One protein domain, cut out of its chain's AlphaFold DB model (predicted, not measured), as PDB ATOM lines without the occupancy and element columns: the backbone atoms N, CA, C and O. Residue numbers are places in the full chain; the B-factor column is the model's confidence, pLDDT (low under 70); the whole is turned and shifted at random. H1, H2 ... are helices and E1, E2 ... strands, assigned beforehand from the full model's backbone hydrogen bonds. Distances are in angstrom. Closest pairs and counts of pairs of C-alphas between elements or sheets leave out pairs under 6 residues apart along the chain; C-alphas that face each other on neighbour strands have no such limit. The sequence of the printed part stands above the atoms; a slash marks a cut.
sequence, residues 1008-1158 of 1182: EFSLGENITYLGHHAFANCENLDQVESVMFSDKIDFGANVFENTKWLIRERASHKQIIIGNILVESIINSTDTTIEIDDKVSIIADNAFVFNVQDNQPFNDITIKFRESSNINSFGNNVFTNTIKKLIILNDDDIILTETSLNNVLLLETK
ATOM      1  N   GLU A1008     -29.418   1.210  28.075       96.12
ATOM      2  CA  GLU A1008     -28.437   2.298  28.123       96.12
ATOM      3  C   GLU A1008     -27.063   1.791  27.648       96.12
ATOM      4  O   GLU A1008     -26.605   0.726  28.077       96.12
ATOM      5  N   PHE A1009     -26.397   2.549  26.774       97.62
ATOM      6  CA  PHE A1009     -25.059   2.236  26.257       97.62
ATOM      7  C   PHE A1009     -24.157   3.477  26.284       97.62
ATOM      8  O   PHE A1009     -24.529   4.525  25.761       97.62
ATOM      9  N   SER A1010     -22.959   3.363  26.859       96.00
ATOM     10  CA  SER A1010     -21.965   4.440  26.898       96.00
ATOM     11  C   SER A1010     -20.642   3.972  26.290       96.00
ATOM     12  O   SER A1010     -19.982   3.060  26.802       96.00
ATOM     13  N   LEU A1011     -20.282   4.583  25.159       96.12
ATOM     14  CA  LEU A1011     -19.127   4.237  24.337       96.12
ATOM     15  C   LEU A1011     -17.857   4.958  24.825       96.12
ATOM     16  O   LEU A1011     -17.740   6.182  24.756       96.12
ATOM     17  N   GLY A1012     -16.894   4.179  25.308       93.44
ATOM     18  CA  GLY A1012     -15.586   4.634  25.773       93.44
ATOM     19  C   GLY A1012     -14.485   4.540  24.714       93.44
ATOM     20  O   GLY A1012     -14.519   3.692  23.822       93.44
ATOM     21  N   GLU A1013     -13.446   5.363  24.887       90.44
ATOM     22  CA  GLU A1013     -12.232   5.437  24.047       90.44
ATOM     23  C   GLU A1013     -11.446   4.116  23.977       90.44
ATOM     24  O   GLU A1013     -10.529   3.957  23.175       90.44
ATOM     25  N   ASN A1014     -11.797   3.144  24.821       92.75
ATOM     26  CA  ASN A1014     -11.200   1.824  24.810       92.75
ATOM     27  C   ASN A1014     -11.626   0.970  23.607       92.75
ATOM     28  O   ASN A1014     -10.909   0.016  23.314       92.75
ATOM     29  N   ILE A1015     -12.740   1.268  22.934       95.50
ATOM     30  CA  ILE A1015     -13.248   0.480  21.799       95.50
ATOM     31  C   ILE A1015     -12.549   0.876  20.493       95.50
ATOM     32  O   ILE A1015     -12.509   2.045  20.131       95.50
ATOM     33  N   THR A1016     -12.047  -0.110  19.749       93.31
ATOM     34  CA  THR A1016     -11.449   0.081  18.416       93.31
ATOM     35  C   THR A1016     -12.366  -0.366  17.276       93.31
ATOM     36  O   THR A1016     -12.192   0.101  16.153       93.31
ATOM     37  N   TYR A1017     -13.342  -1.239  17.550       93.31
ATOM     38  CA  TYR A1017     -14.311  -1.734  16.566       93.31
ATOM     39  C   TYR A1017     -15.724  -1.825  17.148       93.31
ATOM     40  O   TYR A1017     -15.919  -2.410  18.220       93.31
ATOM     41  N   LEU A1018     -16.702  -1.302  16.408       95.31
ATOM     42  CA  LEU A1018     -18.128  -1.427  16.690       95.31
ATOM     43  C   LEU A1018     -18.852  -1.924  15.432       95.31
ATOM     44  O   LEU A1018     -18.948  -1.203  14.442       95.31
ATOM     45  N   GLY A1019     -19.318  -3.169  15.459       94.06
ATOM     46  CA  GLY A1019     -19.744  -3.909  14.278       94.06
ATOM     47  C   GLY A1019     -21.086  -3.500  13.675       94.06
ATOM     48  O   GLY A1019     -21.927  -2.839  14.288       94.06
ATOM     49  N   HIS A1020     -21.311  -3.956  12.448       92.75
ATOM     50  CA  HIS A1020     -22.530  -3.711  11.687       92.75
ATOM     51  C   HIS A1020     -23.765  -4.194  12.449       92.75
ATOM     52  O   HIS A1020     -23.798  -5.318  12.952       92.75
ATOM     53  N   HIS A1021     -24.796  -3.347  12.530       95.75
ATOM     54  CA  HIS A1021     -26.050  -3.649  13.233       95.75
ATOM     55  C   HIS A1021     -25.867  -4.131  14.699       95.75
ATOM     56  O   HIS A1021     -26.750  -4.815  15.224       95.75
ATOM     57  N   ALA A1022     -24.750  -3.805  15.376       96.38
ATOM     58  CA  ALA A1022     -24.398  -4.358  16.694       96.38
ATOM     59  C   ALA A1022     -25.515  -4.244  17.749       96.38
ATOM     60  O   ALA A1022     -25.748  -5.209  18.472       96.38
ATOM     61  N   PHE A1023     -26.246  -3.125  17.785       98.00
ATOM     62  CA  PHE A1023     -27.396  -2.871  18.664       98.00
ATOM     63  C   PHE A1023     -28.722  -2.731  17.886       98.00
ATOM     64  O   PHE A1023     -29.689  -2.151  18.388       98.00
ATOM     65  N   ALA A1024     -28.809  -3.255  16.660       96.25
ATOM     66  CA  ALA A1024     -30.015  -3.121  15.850       96.25
ATOM     67  C   ALA A1024     -31.211  -3.872  16.464       96.25
ATOM     68  O   ALA A1024     -31.078  -4.976  16.999       96.25
ATOM     69  N   ASN A1025     -32.394  -3.268  16.359       97.06
ATOM     70  CA  ASN A1025     -33.653  -3.697  16.973       97.06
ATOM     71  C   ASN A1025     -33.607  -3.823  18.511       97.06
ATOM     72  O   ASN A1025     -34.444  -4.519  19.082       97.06
ATOM     73  N   CYS A1026     -32.670  -3.162  19.206       97.00
ATOM     74  CA  CYS A1026     -32.735  -3.051  20.669       97.00
ATOM     75  C   CYS A1026     -33.864  -2.085  21.058       97.00
ATOM     76  O   CYS A1026     -33.640  -0.899  21.306       97.00
ATOM     77  N   GLU A1027     -35.098  -2.594  21.087       94.88
ATOM     78  CA  GLU A1027     -36.316  -1.804  21.308       94.88
ATOM     79  C   GLU A1027     -36.346  -1.084  22.664       94.88
ATOM     80  O   GLU A1027     -37.171  -0.196  22.854       94.88
ATOM     81  N   ASN A1028     -35.468  -1.420  23.614       95.50
ATOM     82  CA  ASN A1028     -35.357  -0.737  24.906       95.50
ATOM     83  C   ASN A1028     -34.237   0.308  24.990       95.50
ATOM     84  O   ASN A1028     -34.259   1.101  25.928       95.50
ATOM     85  N   LEU A1029     -33.331   0.374  24.008       97.50
ATOM     86  CA  LEU A1029     -32.193   1.292  24.022       97.50
ATOM     87  C   LEU A1029     -32.657   2.729  23.741       97.50
ATOM     88  O   LEU A1029     -32.949   3.080  22.596       97.50
ATOM     89  N   ASP A1030     -32.745   3.543  24.795       94.69
ATOM     90  CA  ASP A1030     -33.225   4.937  24.759       94.69
ATOM     91  C   ASP A1030     -32.142   5.962  25.165       94.69
ATOM     92  O   ASP A1030     -32.265   7.160  24.887       94.69
ATOM     93  N   GLN A1031     -31.031   5.498  25.745       94.62
ATOM     94  CA  GLN A1031     -29.853   6.316  26.040       94.62
ATOM     95  C   GLN A1031     -28.610   5.733  25.359       94.62
ATOM     96  O   GLN A1031     -28.230   4.590  25.609       94.62
ATOM     97  N   VAL A1032     -27.970   6.540  24.510       96.94
ATOM     98  CA  VAL A1032     -26.643   6.271  23.951       96.94
ATOM     99  C   VAL A1032     -25.774   7.499  24.183       96.94
ATOM    100  O   VAL A1032     -26.129   8.600  23.756       96.94
ATOM    101  N   GLU A1033     -24.632   7.299  24.831       92.62
ATOM    102  CA  GLU A1033     -23.601   8.313  25.047       92.62
ATOM    103  C   GLU A1033     -22.249   7.853  24.479       92.62
ATOM    104  O   GLU A1033     -22.037   6.674  24.193       92.62
ATOM    105  N   SER A1034     -21.319   8.792  24.297       92.19
ATOM    106  CA  SER A1034     -19.953   8.504  23.850       92.19
ATOM    107  C   SER A1034     -18.983   9.552  24.374       92.19
ATOM    108  O   SER A1034     -19.304  10.743  24.397       92.19
ATOM    109  N   VAL A1035     -17.766   9.123  24.710       88.25
ATOM    110  CA  VAL A1035     -16.632  10.036  24.903       88.25
ATOM    111  C   VAL A1035     -16.149  10.608  23.561       88.25
ATOM    112  O   VAL A1035     -16.627  10.224  22.490       88.25
ATOM    113  N   MET A1036     -15.198  11.543  23.622       86.00
ATOM    114  CA  MET A1036     -14.493  12.076  22.452       86.00
ATOM    115  C   MET A1036     -13.285  11.186  22.135       86.00
ATOM    116  O   MET A1036     -12.384  11.074  22.960       86.00
ATOM    117  N   PHE A1037     -13.243  10.588  20.948       85.38
ATOM    118  CA  PHE A1037     -12.138   9.735  20.504       85.38
ATOM    119  C   PHE A1037     -10.938  10.562  20.018       85.38
ATOM    120  O   PHE A1037     -11.103  11.441  19.172       85.38
ATOM    121  N   SER A1038      -9.731  10.269  20.513       80.06
ATOM    122  CA  SER A1038      -8.472  10.827  19.983       80.06
ATOM    123  C   SER A1038      -8.034  10.169  18.673       80.06
ATOM    124  O   SER A1038      -7.482  10.835  17.799       80.06
ATOM    125  N   ASP A1039      -8.298   8.871  18.551       78.75
ATOM    126  CA  ASP A1039      -7.810   7.988  17.496       78.75
ATOM    127  C   ASP A1039      -8.975   7.382  16.695       78.75
ATOM    128  O   ASP A1039     -10.146   7.511  17.060       78.75
ATOM    129  N   LYS A1040      -8.667   6.710  15.581       81.25
ATOM    130  CA  LYS A1040      -9.675   6.066  14.729       81.25
ATOM    131  C   LYS A1040     -10.357   4.887  15.441       81.25
ATOM    132  O   LYS A1040      -9.690   3.934  15.837       81.25
ATOM    133  N   ILE A1041     -11.688   4.918  15.471       88.00
ATOM    134  CA  ILE A1041     -12.564   3.756  15.676       88.00
ATOM    135  C   ILE A1041     -13.145   3.321  14.323       88.00
ATOM    136  O   ILE A1041     -13.537   4.163  13.511       88.00
ATOM    137  N   ASP A1042     -13.207   2.014  14.071       88.62
ATOM    138  CA  ASP A1042     -13.988   1.446  12.969       88.62
ATOM    139  C   ASP A1042     -15.434   1.234  13.436       88.62
ATOM    140  O   ASP A1042     -15.699   0.440  14.340       88.62
ATOM    141  N   PHE A1043     -16.367   1.988  12.850       91.44
ATOM    142  CA  PHE A1043     -17.764   2.074  13.281       91.44
ATOM    143  C   PHE A1043     -18.677   1.666  12.119       91.44
ATOM    144  O   PHE A1043     -18.888   2.437  11.183       91.44
ATOM    145  N   GLY A1044     -19.193   0.438  12.183       90.25
ATOM    146  CA  GLY A1044     -19.993  -0.192  11.137       90.25
ATOM    147  C   GLY A1044     -21.356   0.464  10.908       90.25
ATOM    148  O   GLY A1044     -21.842   1.279  11.695       90.25
ATOM    149  N   ALA A1045     -22.005   0.092   9.807       88.56
ATOM    150  CA  ALA A1045     -23.282   0.689   9.439       88.56
ATOM    151  C   ALA A1045     -24.433   0.197  10.333       88.56
ATOM    152  O   ALA A1045     -24.424  -0.926  10.844       88.56
ATOM    153  N   ASN A1046     -25.476   1.026  10.452       92.19
ATOM    154  CA  ASN A1046     -26.764   0.675  11.066       92.19
ATOM    155  C   ASN A1046     -26.691   0.200  12.536       92.19
ATOM    156  O   ASN A1046     -27.629  -0.431  13.020       92.19
ATOM    157  N   VAL A1047     -25.610   0.518  13.265       95.31
ATOM    158  CA  VAL A1047     -25.345   0.070  14.652       95.31
ATOM    159  C   VAL A1047     -26.563   0.189  15.575       95.31
ATOM    160  O   VAL A1047     -26.844  -0.756  16.303       95.31
ATOM    161  N   PHE A1048     -27.306   1.300  15.515       96.94
ATOM    162  CA  PHE A1048     -28.477   1.580  16.364       96.94
ATOM    163  C   PHE A1048     -29.821   1.538  15.610       96.94
ATOM    164  O   PHE A1048     -30.790   2.179  16.026       96.94
ATOM    165  N   GLU A1049     -29.903   0.827  14.482       94.88
ATOM    166  CA  GLU A1049     -31.134   0.700  13.690       94.88
ATOM    167  C   GLU A1049     -32.329   0.236  14.547       94.88
ATOM    168  O   GLU A1049     -32.205  -0.671  15.364       94.88
ATOM    169  N   ASN A1050     -33.501   0.853  14.359       95.00
ATOM    170  CA  ASN A1050     -34.756   0.528  15.062       95.00
ATOM    171  C   ASN A1050     -34.687   0.573  16.608       95.00
ATOM    172  O   ASN A1050     -35.500  -0.054  17.286       95.00
ATOM    173  N   THR A1051     -33.751   1.333  17.180       97.00
ATOM    174  CA  THR A1051     -33.704   1.644  18.622       97.00
ATOM    175  C   THR A1051     -34.598   2.842  18.964       97.00
ATOM    176  O   THR A1051     -34.795   3.730  18.127       97.00
ATOM    177  N   LYS A1052     -35.113   2.918  20.204       95.44
ATOM    178  CA  LYS A1052     -35.873   4.095  20.685       95.44
ATOM    179  C   LYS A1052     -35.037   5.372  20.574       95.44
ATOM    180  O   LYS A1052     -35.524   6.374  20.050       95.44
ATOM    181  N   TRP A1053     -33.762   5.287  20.965       96.81
ATOM    182  CA  TRP A1053     -32.779   6.360  20.846       96.81
ATOM    183  C   TRP A1053     -32.678   6.884  19.407       96.81
ATOM    184  O   TRP A1053     -32.988   8.050  19.168       96.81
ATOM    185  N   LEU A1054     -32.342   6.039  18.422       95.31
ATOM    186  CA  LEU A1054     -32.140   6.509  17.044       95.31
ATOM    187  C   LEU A1054     -33.429   7.080  16.435       95.31
ATOM    188  O   LEU A1054     -33.375   8.057  15.691       95.31
ATOM    189  N   ILE A1055     -34.597   6.519  16.767       94.25
ATOM    190  CA  ILE A1055     -35.897   7.044  16.318       94.25
ATOM    191  C   ILE A1055     -36.148   8.453  16.887       94.25
ATOM    192  O   ILE A1055     -36.573   9.344  16.146       94.25
ATOM    193  N   ARG A1056     -35.841   8.686  18.170       94.69
ATOM    194  CA  ARG A1056     -35.952  10.002  18.821       94.69
ATOM    195  C   ARG A1056     -34.969  11.021  18.243       94.69
ATOM    196  O   ARG A1056     -35.356  12.166  17.990       94.69
ATOM    197  N   GLU A1057     -33.728  10.610  17.994       94.06
ATOM    198  CA  GLU A1057     -32.713  11.486  17.410       94.06
ATOM    199  C   GLU A1057     -33.054  11.850  15.956       94.06
ATOM    200  O   GLU A1057     -33.047  13.034  15.620       94.06
ATOM    201  N   ARG A1058     -33.492  10.890  15.126       91.75
ATOM    202  CA  ARG A1058     -33.978  11.142  13.750       91.75
ATOM    203  C   ARG A1058     -35.167  12.111  13.694       91.75
ATOM    204  O   ARG A1058     -35.312  12.844  12.719       91.75
ATOM    205  N   ALA A1059     -36.018  12.132  14.724       89.94
ATOM    206  CA  ALA A1059     -37.142  13.067  14.822       89.94
ATOM    207  C   ALA A1059     -36.728  14.500  15.222       89.94
ATOM    208  O   ALA A1059     -37.496  15.438  15.002       89.94
ATOM    209  N   SER A1060     -35.533  14.670  15.797       90.44
ATOM    210  CA  SER A1060     -35.079  15.919  16.432       90.44
ATOM    211  C   SER A1060     -33.904  16.584  15.702       90.44
ATOM    212  O   SER A1060     -33.775  17.809  15.713       90.44
ATOM    213  N   HIS A1061     -33.051  15.793  15.045       88.31
ATOM    214  CA  HIS A1061     -31.742  16.207  14.545       88.31
ATOM    215  C   HIS A1061     -31.496  15.716  13.106       88.31
ATOM    216  O   HIS A1061     -31.696  14.548  12.788       88.31
ATOM    217  N   LYS A1062     -31.000  16.602  12.223       88.44
ATOM    218  CA  LYS A1062     -30.536  16.216  10.869       88.44
ATOM    219  C   LYS A1062     -29.167  15.524  10.865       88.44
ATOM    220  O   LYS A1062     -28.862  14.826   9.905       88.44
ATOM    221  N   GLN A1063     -28.342  15.763  11.884       93.31
ATOM    222  CA  GLN A1063     -27.039  15.127  12.090       93.31
ATOM    223  C   GLN A1063     -27.035  14.518  13.491       93.31
ATOM    224  O   GLN A1063     -27.206  15.233  14.478       93.31
ATOM    225  N   ILE A1064     -26.867  13.204  13.558       95.06
ATOM    226  CA  ILE A1064     -26.872  12.397  14.772       95.06
ATOM    227  C   ILE A1064     -25.410  12.079  15.082       95.06
ATOM    228  O   ILE A1064     -24.747  11.351  14.340       95.06
ATOM    229  N   ILE A1065     -24.889  12.705  16.138       92.94
ATOM    230  CA  ILE A1065     -23.462  12.700  16.483       92.94
ATOM    231  C   ILE A1065     -23.312  12.315  17.953       92.94
ATOM    232  O   ILE A1065     -23.834  13.022  18.817       92.94
ATOM    233  N   ILE A1066     -22.557  11.250  18.230       93.00
ATOM    234  CA  ILE A1066     -22.181  10.838  19.592       93.00
ATOM    235  C   ILE A1066     -20.697  11.140  19.800       93.00
ATOM    236  O   ILE A1066     -19.866  10.771  18.974       93.00
ATOM    237  N   GLY A1067     -20.361  11.892  20.853       91.12
ATOM    238  CA  GLY A1067     -19.025  12.479  20.998       91.12
ATOM    239  C   GLY A1067     -18.642  13.300  19.757       91.12
ATOM    240  O   GLY A1067     -19.266  14.323  19.458       91.12
ATOM    241  N   ASN A1068     -17.647  12.801  19.021       91.94
ATOM    242  CA  ASN A1068     -17.127  13.307  17.746       91.94
ATOM    243  C   ASN A1068     -17.380  12.380  16.533       91.94
ATOM    244  O   ASN A1068     -16.841  12.632  15.451       91.94
ATOM    245  N   ILE A1069     -18.197  11.333  16.694       92.62
ATOM    246  CA  ILE A1069     -18.558  10.369  15.645       92.62
ATOM    247  C   ILE A1069     -19.892  10.776  15.011       92.62
ATOM    248  O   ILE A1069     -20.932  10.748  15.673       92.62
ATOM    249  N   LEU A1070     -19.885  11.112  13.719       93.62
ATOM    250  CA  LEU A1070     -21.106  11.255  12.924       93.62
ATOM    251  C   LEU A1070     -21.662   9.862  12.603       93.62
ATOM    252  O   LEU A1070     -21.105   9.143  11.772       93.62
ATOM    253  N   VAL A1071     -22.759   9.501  13.274       93.94
ATOM    254  CA  VAL A1071     -23.451   8.210  13.129       93.94
ATOM    255  C   VAL A1071     -24.411   8.246  11.944       93.94
ATOM    256  O   VAL A1071     -24.439   7.317  11.144       93.94
ATOM    257  N   GLU A1072     -25.190   9.324  11.814       93.62
ATOM    258  CA  GLU A1072     -26.146   9.490  10.716       93.62
ATOM    259  C   GLU A1072     -26.311  10.966  10.325       93.62
ATOM    260  O   GLU A1072     -26.393  11.846  11.180       93.62
ATOM    261  N   SER A1073     -26.411  11.248   9.028       92.56
ATOM    262  CA  SER A1073     -26.773  12.555   8.476       92.56
ATOM    263  C   SER A1073     -27.891  12.391   7.450       92.56
ATOM    264  O   SER A1073     -27.681  11.817   6.380       92.56
ATOM    265  N   ILE A1074     -29.071  12.932   7.760       90.06
ATOM    266  CA  ILE A1074     -30.301  12.767   6.977       90.06
ATOM    267  C   ILE A1074     -30.350  13.801   5.846       90.06
ATOM    268  O   ILE A1074     -30.598  14.992   6.070       90.06
ATOM    269  N   ILE A1075     -30.162  13.334   4.613       87.44
ATOM    270  CA  ILE A1075     -30.239  14.141   3.392       87.44
ATOM    271  C   ILE A1075     -31.642  14.021   2.790       87.44
ATOM    272  O   ILE A1075     -32.130  12.920   2.547       87.44
ATOM    273  N   ASN A1076     -32.287  15.150   2.496       86.06
ATOM    274  CA  ASN A1076     -33.609  15.201   1.861       86.06
ATOM    275  C   ASN A1076     -33.470  15.620   0.390       86.06
ATOM    276  O   ASN A1076     -32.510  16.299   0.032       86.06
ATOM    277  N   SER A1077     -34.442  15.273  -0.459       80.69
ATOM    278  CA  SER A1077     -34.423  15.575  -1.906       80.69
ATOM    279  C   SER A1077     -34.173  17.054  -2.234       80.69
ATOM    280  O   SER A1077     -33.519  17.374  -3.228       80.69
ATOM    281  N   THR A1078     -34.643  17.958  -1.369       82.75
ATOM    282  CA  THR A1078     -34.482  19.413  -1.487       82.75
ATOM    283  C   THR A1078     -33.116  19.946  -1.057       82.75
ATOM    284  O   THR A1078     -32.775  21.064  -1.437       82.75
ATOM    285  N   ASP A1079     -32.347  19.213  -0.247       86.06
ATOM    286  CA  ASP A1079     -31.093  19.717   0.324       86.06
ATOM    287  C   ASP A1079     -30.017  19.859  -0.774       86.06
ATOM    288  O   ASP A1079     -29.756  18.926  -1.528       86.06
ATOM    289  N   THR A1080     -29.402  21.040  -0.895       84.88
ATOM    290  CA  THR A1080     -28.363  21.333  -1.911       84.88
ATOM    291  C   THR A1080     -26.956  21.411  -1.324       84.88
ATOM    292  O   THR A1080     -25.991  21.036  -1.988       84.88
ATOM    293  N   THR A1081     -26.840  21.871  -0.078       86.44
ATOM    294  CA  THR A1081     -25.573  21.984   0.646       86.44
ATOM    295  C   THR A1081     -25.761  21.526   2.086       86.44
ATOM    296  O   THR A1081     -26.623  22.056   2.786       86.44
ATOM    297  N   ILE A1082     -24.934  20.585   2.539       89.50
ATOM    298  CA  ILE A1082     -24.850  20.165   3.943       89.50
ATOM    299  C   ILE A1082     -23.518  20.672   4.510       89.50
ATOM    300  O   ILE A1082     -22.463  20.312   3.992       89.50
ATOM    301  N   GLU A1083     -23.558  21.497   5.561       90.19
ATOM    302  CA  GLU A1083     -22.374  21.760   6.393       90.19
ATOM    303  C   GLU A1083     -22.347  20.776   7.566       90.19
ATOM    304  O   GLU A1083     -23.360  20.609   8.249       90.19
ATOM    305  N   ILE A1084     -21.204  20.128   7.789       90.81
ATOM    306  CA  ILE A1084     -20.988  19.217   8.923       90.81
ATOM    307  C   ILE A1084     -20.557  20.018  10.158       90.81
ATOM    308  O   ILE A1084     -19.894  21.047  10.027       90.81
ATOM    309  N   ASP A1085     -20.971  19.573  11.345       89.38
ATOM    310  CA  ASP A1085     -20.568  20.169  12.626       89.38
ATOM    311  C   ASP A1085     -19.046  20.028  12.847       89.38
ATOM    312  O   ASP A1085     -18.491  18.936  12.720       89.38
ATOM    313  N   ASP A1086     -18.375  21.125  13.211       87.38
ATOM    314  CA  ASP A1086     -16.919  21.190  13.404       87.38
ATOM    315  C   ASP A1086     -16.413  20.226  14.497       87.38
ATOM    316  O   ASP A1086     -15.235  19.866  14.493       87.38
ATOM    317  N   LYS A1087     -17.292  19.767  15.407       89.19
ATOM    318  CA  LYS A1087     -16.960  18.746  16.422       89.19
ATOM    319  C   LYS A1087     -16.759  17.335  15.853       89.19
ATOM    320  O   LYS A1087     -16.268  16.471  16.575       89.19
ATOM    321  N   VAL A1088     -17.184  17.072  14.615       91.00
ATOM    322  CA  VAL A1088     -17.039  15.761  13.967       91.00
ATOM    323  C   VAL A1088     -15.594  15.575  13.516       91.00
ATOM    324  O   VAL A1088     -15.098  16.342  12.690       91.00
ATOM    325  N   SER A1089     -14.946  14.521  14.017       88.44
ATOM    326  CA  SER A1089     -13.642  14.062  13.520       88.44
ATOM    327  C   SER A1089     -13.691  12.682  12.862       88.44
ATOM    328  O   SER A1089     -12.784  12.341  12.104       88.44
ATOM    329  N   ILE A1090     -14.745  11.899  13.116       88.38
ATOM    330  CA  ILE A1090     -14.911  10.517  12.643       88.38
ATOM    331  C   ILE A1090     -16.297  10.362  12.009       88.38
ATOM    332  O   ILE A1090     -17.282  10.889  12.526       88.38
ATOM    333  N   ILE A1091     -16.390   9.630  10.898       90.31
ATOM    334  CA  ILE A1091     -17.655   9.352  10.202       90.31
ATOM    335  C   ILE A1091     -17.851   7.842  10.071       90.31
ATOM    336  O   ILE A1091     -16.966   7.156   9.560       90.31
ATOM    337  N   ALA A1092     -19.012   7.351  10.507       91.50
ATOM    338  CA  ALA A1092     -19.387   5.940  10.451       91.50
ATOM    339  C   ALA A1092     -19.599   5.410   9.018       91.50
ATOM    340  O   ALA A1092     -19.862   6.165   8.074       91.50
ATOM    341  N   ASP A1093     -19.544   4.087   8.868       89.38
ATOM    342  CA  ASP A1093     -19.918   3.391   7.637       89.38
ATOM    343  C   ASP A1093     -21.378   3.723   7.257       89.38
ATOM    344  O   ASP A1093     -22.280   3.712   8.097       89.38
ATOM    345  N   ASN A1094     -21.623   4.024   5.976       89.38
ATOM    346  CA  ASN A1094     -22.922   4.468   5.433       89.38
ATOM    347  C   ASN A1094     -23.569   5.718   6.095       89.38
ATOM    348  O   ASN A1094     -24.759   5.952   5.875       89.38
ATOM    349  N   ALA A1095     -22.840   6.537   6.872       91.62
ATOM    350  CA  ALA A1095     -23.430   7.607   7.695       91.62
ATOM    351  C   ALA A1095     -24.349   8.610   6.959       91.62
ATOM    352  O   ALA A1095     -25.247   9.183   7.576       91.62
ATOM    353  N   PHE A1096     -24.174   8.862   5.658       91.00
ATOM    354  CA  PHE A1096     -25.074   9.745   4.908       91.00
ATOM    355  C   PHE A1096     -26.249   8.964   4.315       91.00
ATOM    356  O   PHE A1096     -26.139   8.292   3.280       91.00
ATOM    357  N   VAL A1097     -27.398   9.111   4.977       86.94
ATOM    358  CA  VAL A1097     -28.661   8.437   4.664       86.94
ATOM    359  C   VAL A1097     -29.550   9.372   3.852       86.94
ATOM    360  O   VAL A1097     -29.932  10.459   4.289       86.94
ATOM    361  N   PHE A1098     -29.891   8.939   2.642       83.31
ATOM    362  CA  PHE A1098     -30.752   9.679   1.729       83.31
ATOM    363  C   PHE A1098     -32.211   9.286   1.987       83.31
ATOM    364  O   PHE A1098     -32.585   8.123   1.845       83.31
ATOM    365  N   ASN A1099     -33.052  10.253   2.349       77.25
ATOM    366  CA  ASN A1099     -34.480  10.061   2.606       77.25
ATOM    367  C   ASN A1099     -35.249   9.912   1.278       77.25
ATOM    368  O   ASN A1099     -35.851  10.865   0.774       77.25
ATOM    369  N   VAL A1100     -35.149   8.731   0.657       63.25
ATOM    370  CA  VAL A1100     -35.743   8.441  -0.656       63.25
ATOM    371  C   VAL A1100     -37.258   8.250  -0.533       63.25
ATOM    372  O   VAL A1100     -37.756   7.144  -0.342       63.25
ATOM    373  N   GLN A1101     -38.008   9.341  -0.691       55.78
ATOM    374  CA  GLN A1101     -39.416   9.274  -1.090       55.78
ATOM    375  C   GLN A1101     -39.498   8.749  -2.536       55.78
ATOM    376  O   GLN A1101     -38.721   9.189  -3.390       55.78
ATOM    377  N   ASP A1102     -40.437   7.839  -2.820       46.72
ATOM    378  CA  ASP A1102     -40.596   7.226  -4.147       46.72
ATOM    379  C   ASP A1102     -40.605   8.272  -5.280       46.72
ATOM    380  O   ASP A1102     -41.347   9.256  -5.253       46.72
ATOM    381  N   ASN A1103     -39.791   8.021  -6.309       48.47
ATOM    382  CA  ASN A1103     -39.678   8.807  -7.545       48.47
ATOM    383  C   ASN A1103     -39.240  10.287  -7.411       48.47
ATOM    384  O   ASN A1103     -39.347  11.022  -8.396       48.47
ATOM    385  N   GLN A1104     -38.691  10.744  -6.275       54.56
ATOM    386  CA  GLN A1104     -38.037  12.064  -6.214       54.56
ATOM    387  C   GLN A1104     -36.530  11.986  -6.540       54.56
ATOM    388  O   GLN A1104     -35.785  11.337  -5.804       54.56
ATOM    389  N   PRO A1105     -36.038  12.668  -7.597       62.16
ATOM    390  CA  PRO A1105     -34.604  12.857  -7.787       62.16
ATOM    391  C   PRO A1105     -34.058  13.828  -6.732       62.16
ATOM    392  O   PRO A1105     -34.709  14.814  -6.383       62.16
ATOM    393  N   PHE A1106     -32.849  13.565  -6.243       67.69
ATOM    394  CA  PHE A1106     -32.146  14.480  -5.346       67.69
ATOM    395  C   PHE A1106     -31.517  15.632  -6.132       67.69
ATOM    396  O   PHE A1106     -31.133  15.479  -7.293       67.69
ATOM    397  N   ASN A1107     -31.389  16.781  -5.474       73.06
ATOM    398  CA  ASN A1107     -30.592  17.893  -5.975       73.06
ATOM    399  C   ASN A1107     -29.098  17.535  -6.104       73.06
ATOM    400  O   ASN A1107     -28.598  16.574  -5.521       73.06
ATOM    401  N   ASP A1108     -28.372  18.384  -6.834       76.81
ATOM    402  CA  ASP A1108     -26.910  18.393  -6.964       76.81
ATOM    403  C   ASP A1108     -26.216  18.687  -5.608       76.81
ATOM    404  O   ASP A1108     -25.748  19.799  -5.350       76.81
ATOM    405  N   ILE A1109     -26.166  17.691  -4.719       82.44
ATOM    406  CA  ILE A1109     -25.693  17.844  -3.335       82.44
ATOM    407  C   ILE A1109     -24.190  18.132  -3.258       82.44
ATOM    408  O   ILE A1109     -23.356  17.408  -3.817       82.44
ATOM    409  N   THR A1110     -23.858  19.164  -2.481       82.25
ATOM    410  CA  THR A1110     -22.511  19.468  -1.990       82.25
ATOM    411  C   THR A1110     -22.435  19.223  -0.483       82.25
ATOM    412  O   THR A1110     -23.221  19.785   0.274       82.25
ATOM    413  N   ILE A1111     -21.473  18.430  -0.021       84.75
ATOM    414  CA  ILE A1111     -21.200  18.236   1.413       84.75
ATOM    415  C   ILE A1111     -19.905  18.967   1.756       84.75
ATOM    416  O   ILE A1111     -18.934  18.888   1.003       84.75
ATOM    417  N   LYS A1112     -19.908  19.731   2.851       85.38
ATOM    418  CA  LYS A1112     -18.838  20.667   3.197       85.38
ATOM    419  C   LYS A1112     -18.451  20.576   4.673       85.38
ATOM    420  O   LYS A1112     -19.280  20.777   5.557       85.38
ATOM    421  N   PHE A1113     -17.158  20.403   4.910       84.75
ATOM    422  CA  PHE A1113     -16.504  20.635   6.196       84.75
ATOM    423  C   PHE A1113     -15.943  22.063   6.219       84.75
ATOM    424  O   PHE A1113     -15.613  22.633   5.170       84.75
ATOM    425  N   ARG A1114     -15.859  22.679   7.398       78.75
ATOM    426  CA  ARG A1114     -15.239  24.003   7.548       78.75
ATOM    427  C   ARG A1114     -13.724  23.878   7.679       78.75
ATOM    428  O   ARG A1114     -13.201  22.810   7.970       78.75
ATOM    429  N   GLU A1115     -13.026  25.000   7.517       73.31
ATOM    430  CA  GLU A1115     -11.580  25.105   7.784       73.31
ATOM    431  C   GLU A1115     -11.226  24.796   9.256       73.31
ATOM    432  O   GLU A1115     -10.074  24.517   9.564       73.31
ATOM    433  N   SER A1116     -12.223  24.834  10.149       77.44
ATOM    434  CA  SER A1116     -12.161  24.545  11.587       77.44
ATOM    435  C   SER A1116     -12.561  23.113  11.985       77.44
ATOM    436  O   SER A1116     -12.661  22.840  13.177       77.44
ATOM    437  N   SER A1117     -12.834  22.215  11.030       78.56
ATOM    438  CA  SER A1117     -13.243  20.832  11.318       78.56
ATOM    439  C   SER A1117     -12.036  19.899  11.434       78.56
ATOM    440  O   SER A1117     -11.240  19.800  10.507       78.56
ATOM    441  N   ASN A1118     -11.945  19.147  12.530       79.00
ATOM    442  CA  ASN A1118     -10.832  18.225  12.797       79.00
ATOM    443  C   ASN A1118     -11.068  16.828  12.171       79.00
ATOM    444  O   ASN A1118     -10.841  15.805  12.817       79.00
ATOM    445  N   ILE A1119     -11.608  16.768  10.948       84.38
ATOM    446  CA  ILE A1119     -11.975  15.517  10.263       84.38
ATOM    447  C   ILE A1119     -10.730  14.681   9.926       84.38
ATOM    448  O   ILE A1119      -9.891  15.107   9.136       84.38
ATOM    449  N   ASN A1120     -10.621  13.489  10.527       79.00
ATOM    450  CA  ASN A1120      -9.439  12.624  10.432       79.00
ATOM    451  C   ASN A1120      -9.731  11.178   9.980       79.00
ATOM    452  O   ASN A1120      -8.802  10.496   9.546       79.00
ATOM    453  N   SER A1121     -10.984  10.705  10.019       83.62
ATOM    454  CA  SER A1121     -11.330   9.326   9.634       83.62
ATOM    455  C   SER A1121     -12.694   9.199   8.951       83.62
ATOM    456  O   SER A1121     -13.715   9.651   9.475       83.62
ATOM    457  N   PHE A1122     -12.717   8.493   7.817       85.38
ATOM    458  CA  PHE A1122     -13.930   8.066   7.114       85.38
ATOM    459  C   PHE A1122     -14.077   6.539   7.160       85.38
ATOM    460  O   PHE A1122     -13.130   5.816   6.847       85.38
ATOM    461  N   GLY A1123     -15.280   6.058   7.477       85.06
ATOM    462  CA  GLY A1123     -15.680   4.659   7.316       85.06
ATOM    463  C   GLY A1123     -15.823   4.214   5.852       85.06
ATOM    464  O   GLY A1123     -15.391   4.891   4.915       85.06
ATOM    465  N   ASN A1124     -16.453   3.065   5.638       83.94
ATOM    466  CA  ASN A1124     -16.738   2.472   4.332       83.94
ATOM    467  C   ASN A1124     -18.055   2.989   3.734       83.94
ATOM    468  O   ASN A1124     -19.032   3.213   4.447       83.94
ATOM    469  N   ASN A1125     -18.093   3.140   2.404       84.62
ATOM    470  CA  ASN A1125     -19.289   3.501   1.620       84.62
ATOM    471  C   ASN A1125     -20.134   4.649   2.226       84.62
ATOM    472  O   ASN A1125     -21.361   4.637   2.164       84.62
ATOM    473  N   VAL A1126     -19.464   5.658   2.794       86.44
ATOM    474  CA  VAL A1126     -20.027   6.709   3.667       86.44
ATOM    475  C   VAL A1126     -21.264   7.413   3.087       86.44
ATOM    476  O   VAL A1126     -22.130   7.852   3.842       86.44
ATOM    477  N   PHE A1127     -21.395   7.472   1.758       83.81
ATOM    478  CA  PHE A1127     -22.585   7.964   1.062       83.81
ATOM    479  C   PHE A1127     -23.366   6.810   0.429       83.81
ATOM    480  O   PHE A1127     -22.883   6.164  -0.502       83.81
ATOM    481  N   THR A1128     -24.612   6.605   0.869       76.88
ATOM    482  CA  THR A1128     -25.507   5.560   0.325       76.88
ATOM    483  C   THR A1128     -26.009   5.839  -1.103       76.88
ATOM    484  O   THR A1128     -26.570   4.953  -1.745       76.88
ATOM    485  N   ASN A1129     -25.786   7.048  -1.631       77.88
ATOM    486  CA  ASN A1129     -26.131   7.464  -2.992       77.88
ATOM    487  C   ASN A1129     -25.100   8.491  -3.512       77.88
ATOM    488  O   ASN A1129     -24.369   9.094  -2.724       77.88
ATOM    489  N   THR A1130     -25.019   8.691  -4.829       76.44
ATOM    490  CA  THR A1130     -24.008   9.551  -5.468       76.44
ATOM    491  C   THR A1130     -24.188  11.036  -5.120       76.44
ATOM    492  O   THR A1130     -25.242  11.613  -5.386       76.44
ATOM    493  N   ILE A1131     -23.137  11.688  -4.604       79.75
ATOM    494  CA  ILE A1131     -23.076  13.148  -4.412       79.75
ATOM    495  C   ILE A1131     -22.271  13.836  -5.516       79.75
ATOM    496  O   ILE A1131     -21.283  13.304  -6.028       79.75
ATOM    497  N   LYS A1132     -22.655  15.075  -5.841       79.81
ATOM    498  CA  LYS A1132     -21.938  15.884  -6.831       79.81
ATOM    499  C   LYS A1132     -20.583  16.350  -6.325       79.81
ATOM    500  O   LYS A1132     -19.633  16.355  -7.104       79.81
ATOM    501  N   LYS A1133     -20.499  16.804  -5.070       79.50
ATOM    502  CA  LYS A1133     -19.269  17.404  -4.546       79.50
ATOM    503  C   LYS A1133     -19.063  17.171  -3.051       79.50
ATOM    504  O   LYS A1133     -19.980  17.365  -2.259       79.50
ATOM    505  N   LEU A1134     -17.830  16.850  -2.678       81.50
ATOM    506  CA  LEU A1134     -17.331  16.840  -1.307       81.50
ATOM    507  C   LEU A1134     -16.254  17.926  -1.163       81.50
ATOM    508  O   LEU A1134     -15.363  18.025  -2.005       81.50
ATOM    509  N   ILE A1135     -16.360  18.764  -0.132       81.56
ATOM    510  CA  ILE A1135     -15.457  19.889   0.148       81.56
ATOM    511  C   ILE A1135     -14.875  19.705   1.550       81.56
ATOM    512  O   ILE A1135     -15.621  19.745   2.529       81.56
ATOM    513  N   ILE A1136     -13.558  19.533   1.648       77.00
ATOM    514  CA  ILE A1136     -12.839  19.313   2.908       77.00
ATOM    515  C   ILE A1136     -11.663  20.298   2.988       77.00
ATOM    516  O   ILE A1136     -10.702  20.204   2.228       77.00
ATOM    517  N   LEU A1137     -11.761  21.300   3.869       72.06
ATOM    518  CA  LEU A1137     -10.850  22.460   3.885       72.06
ATOM    519  C   LEU A1137      -9.996  22.572   5.162       72.06
ATOM    520  O   LEU A1137      -9.447  23.643   5.432       72.06
ATOM    521  N   ASN A1138      -9.888  21.497   5.944       71.00
ATOM    522  CA  ASN A1138      -9.017  21.444   7.117       71.00
ATOM    523  C   ASN A1138      -7.537  21.252   6.736       71.00
ATOM    524  O   ASN A1138      -7.200  21.068   5.566       71.00
ATOM    525  N   ASP A1139      -6.657  21.361   7.732       65.38
ATOM    526  CA  ASP A1139      -5.197  21.262   7.580       65.38
ATOM    527  C   ASP A1139      -4.611  19.933   8.111       65.38
ATOM    528  O   ASP A1139      -3.391  19.769   8.104       65.38
ATOM    529  N   ASP A1140      -5.450  18.992   8.566       66.56
ATOM    530  CA  ASP A1140      -5.026  17.704   9.138       66.56
ATOM    531  C   ASP A1140      -4.929  16.580   8.084       66.56
ATOM    532  O   ASP A1140      -5.589  16.613   7.042       66.56
ATOM    533  N   ASP A1141      -4.131  15.545   8.373       66.19
ATOM    534  CA  ASP A1141      -4.056  14.327   7.554       66.19
ATOM    535  C   ASP A1141      -5.326  13.458   7.746       66.19
ATOM    536  O   ASP A1141      -5.791  13.249   8.867       66.19
ATOM    537  N   ILE A1142      -5.884  12.930   6.645       66.69
ATOM    538  CA  ILE A1142      -7.176  12.212   6.613       66.69
ATOM    539  C   ILE A1142      -6.974  10.731   6.264       66.69
ATOM    540  O   ILE A1142      -6.431  10.402   5.206       66.69
ATOM    541  N   ILE A1143      -7.498   9.839   7.107       66.75
ATOM    542  CA  ILE A1143      -7.562   8.394   6.870       66.75
ATOM    543  C   ILE A1143      -8.804   8.059   6.030       66.75
ATOM    544  O   ILE A1143      -9.931   8.414   6.386       66.75
ATOM    545  N   LEU A1144      -8.591   7.332   4.929       68.38
ATOM    546  CA  LEU A1144      -9.624   6.830   4.016       68.38
ATOM    547  C   LEU A1144      -9.456   5.315   3.820       68.38
ATOM    548  O   LEU A1144      -8.328   4.823   3.756       68.38
ATOM    549  N   THR A1145     -10.561   4.584   3.666       66.75
ATOM    550  CA  THR A1145     -10.554   3.191   3.188       66.75
ATOM    551  C   THR A1145     -10.667   3.146   1.661       66.75
ATOM    552  O   THR A1145     -10.982   4.151   1.018       66.75
ATOM    553  N   GLU A1146     -10.471   1.970   1.054       62.19
ATOM    554  CA  GLU A1146     -10.666   1.779  -0.394       62.19
ATOM    555  C   GLU A1146     -12.089   2.121  -0.878       62.19
ATOM    556  O   GLU A1146     -12.287   2.325  -2.073       62.19
ATOM    557  N   THR A1147     -13.078   2.192   0.024       76.00
ATOM    558  CA  THR A1147     -14.497   2.369  -0.329       76.00
ATOM    559  C   THR A1147     -15.142   3.648   0.209       76.00
ATOM    560  O   THR A1147     -16.270   3.956  -0.181       76.00
ATOM    561  N   SER A1148     -14.461   4.418   1.070       70.94
ATOM    562  CA  SER A1148     -15.035   5.590   1.758       70.94
ATOM    563  C   SER A1148     -15.746   6.572   0.824       70.94
ATOM    564  O   SER A1148     -16.802   7.102   1.166       70.94
ATOM    565  N   LEU A1149     -15.182   6.808  -0.367       76.31
ATOM    566  CA  LEU A1149     -15.612   7.855  -1.300       76.31
ATOM    567  C   LEU A1149     -16.189   7.312  -2.625       76.31
ATOM    568  O   LEU A1149     -16.309   8.068  -3.587       76.31
ATOM    569  N   ASN A1150     -16.596   6.034  -2.676       72.94
ATOM    570  CA  ASN A1150     -17.115   5.354  -3.882       72.94
ATOM    571  C   ASN A1150     -18.230   6.114  -4.634       72.94
ATOM    572  O   ASN A1150     -18.396   5.942  -5.839       72.94
ATOM    573  N   ASN A1151     -18.992   6.948  -3.924       76.81
ATOM    574  CA  ASN A1151     -20.148   7.688  -4.428       76.81
ATOM    575  C   ASN A1151     -19.901   9.209  -4.577       76.81
ATOM    576  O   ASN A1151     -20.853   9.987  -4.589       76.81
ATOM    577  N   VAL A1152     -18.648   9.665  -4.699       77.00
ATOM    578  CA  VAL A1152     -18.299  11.097  -4.817       77.00
ATOM    579  C   VAL A1152     -17.841  11.452  -6.238       77.00
ATOM    580  O   VAL A1152     -16.818  10.958  -6.700       77.00
ATOM    581  N   LEU A1153     -18.558  12.347  -6.931       74.69
ATOM    582  CA  LEU A1153     -18.208  12.762  -8.306       74.69
ATOM    583  C   LEU A1153     -17.091  13.817  -8.392       74.69
ATOM    584  O   LEU A1153     -16.398  13.892  -9.406       74.69
ATOM    585  N   LEU A1154     -16.928  14.649  -7.362       75.38
ATOM    586  CA  LEU A1154     -15.880  15.667  -7.276       75.38
ATOM    587  C   LEU A1154     -15.448  15.851  -5.820       75.38
ATOM    588  O   LEU A1154     -16.283  16.091  -4.950       75.38
ATOM    589  N   LEU A1155     -14.143  15.799  -5.572       77.31
ATOM    590  CA  LEU A1155     -13.534  16.067  -4.273       77.31
ATOM    591  C   LEU A1155     -12.694  17.350  -4.357       77.31
ATOM    592  O   LEU A1155     -11.915  17.520  -5.291       77.31
ATOM    593  N   GLU A1156     -12.852  18.243  -3.385       77.31
ATOM    594  CA  GLU A1156     -12.022  19.434  -3.188       77.31
ATOM    595  C   GLU A1156     -11.376  19.360  -1.800       77.31
ATOM    596  O   GLU A1156     -12.078  19.417  -0.791       77.31
ATOM    597  N   THR A1157     -10.048  19.218  -1.758       70.31
ATOM    598  CA  THR A1157      -9.242  19.110  -0.528       70.31
ATOM    599  C   THR A1157      -8.147  20.167  -0.479       70.31
ATOM    600  O   THR A1157      -7.542  20.474  -1.508       70.31
ATOM    601  N   LYS A1158      -7.831  20.670   0.716       63.91
ATOM    602  CA  LYS A1158      -6.738  21.635   0.940       63.91
ATOM    603  C   LYS A1158      -5.351  20.973   0.895       63.91
ATOM    604  O   LYS A1158      -4.476  21.436   0.166       63.91
TER     605      LYS A1158
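AT A GLANCE: This is residues 1008 to 1158 of the 1182 residues of the protein "Leucine-rich repeat protein" of Clostridiales bacterium (UniProt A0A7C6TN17). What is the shape? Little regular structure: the chain winds in stacked turns from E1 to E9, short strands along it, with H1 beside E3 and E4. What builds it? 151 residues are printed, 44 in named elements, class mixed: E1 E2 H1 E3 E4 E5 E6 E7 E8 E9. Sheets E1 E2 and E5 E7 E8 E9 are parallel, E3 E4 E6 mixed; the whole is compact, radius of gyration 14.9 A, spanning 39 by 39 by 26 A.

IN THESE COORDINATES: Where does E1 begin? E1, residues 1008 to 1011, begins at C-alpha (-28.437, 2.298, 28.123). What follows? E2 is 1031 to 1034, H1 1052 to 1060, 12.6 A long, E3 1063 to 1066, E4 1069 to 1075, 17.3 A long, E5 1081 to 1083, E6 1096 to 1098, E7 1110 to 1112, E8 1133 to 1136 and E9 1155 to 1157, ending at (-9.242, 19.110, -0.528).

HOW THE PARTS SIT: Which strands pair? E1 and E2 are parallel, N 1011 and O 1033 2.9 A apart; E3 and E4 form a hairpin, N 1064 and O 1072 2.8 A apart. And H1? It only grazes sheet E3 E4 E6, with residues 1054 to 1058; its O i to N i+4 pairs are within hydrogen-bond range.

THE WHOLE: Any cut? The printed part has no cut. Where is confidence low? Residues 1100 to 1106, 1139 to 1146 and 1158 are under 70.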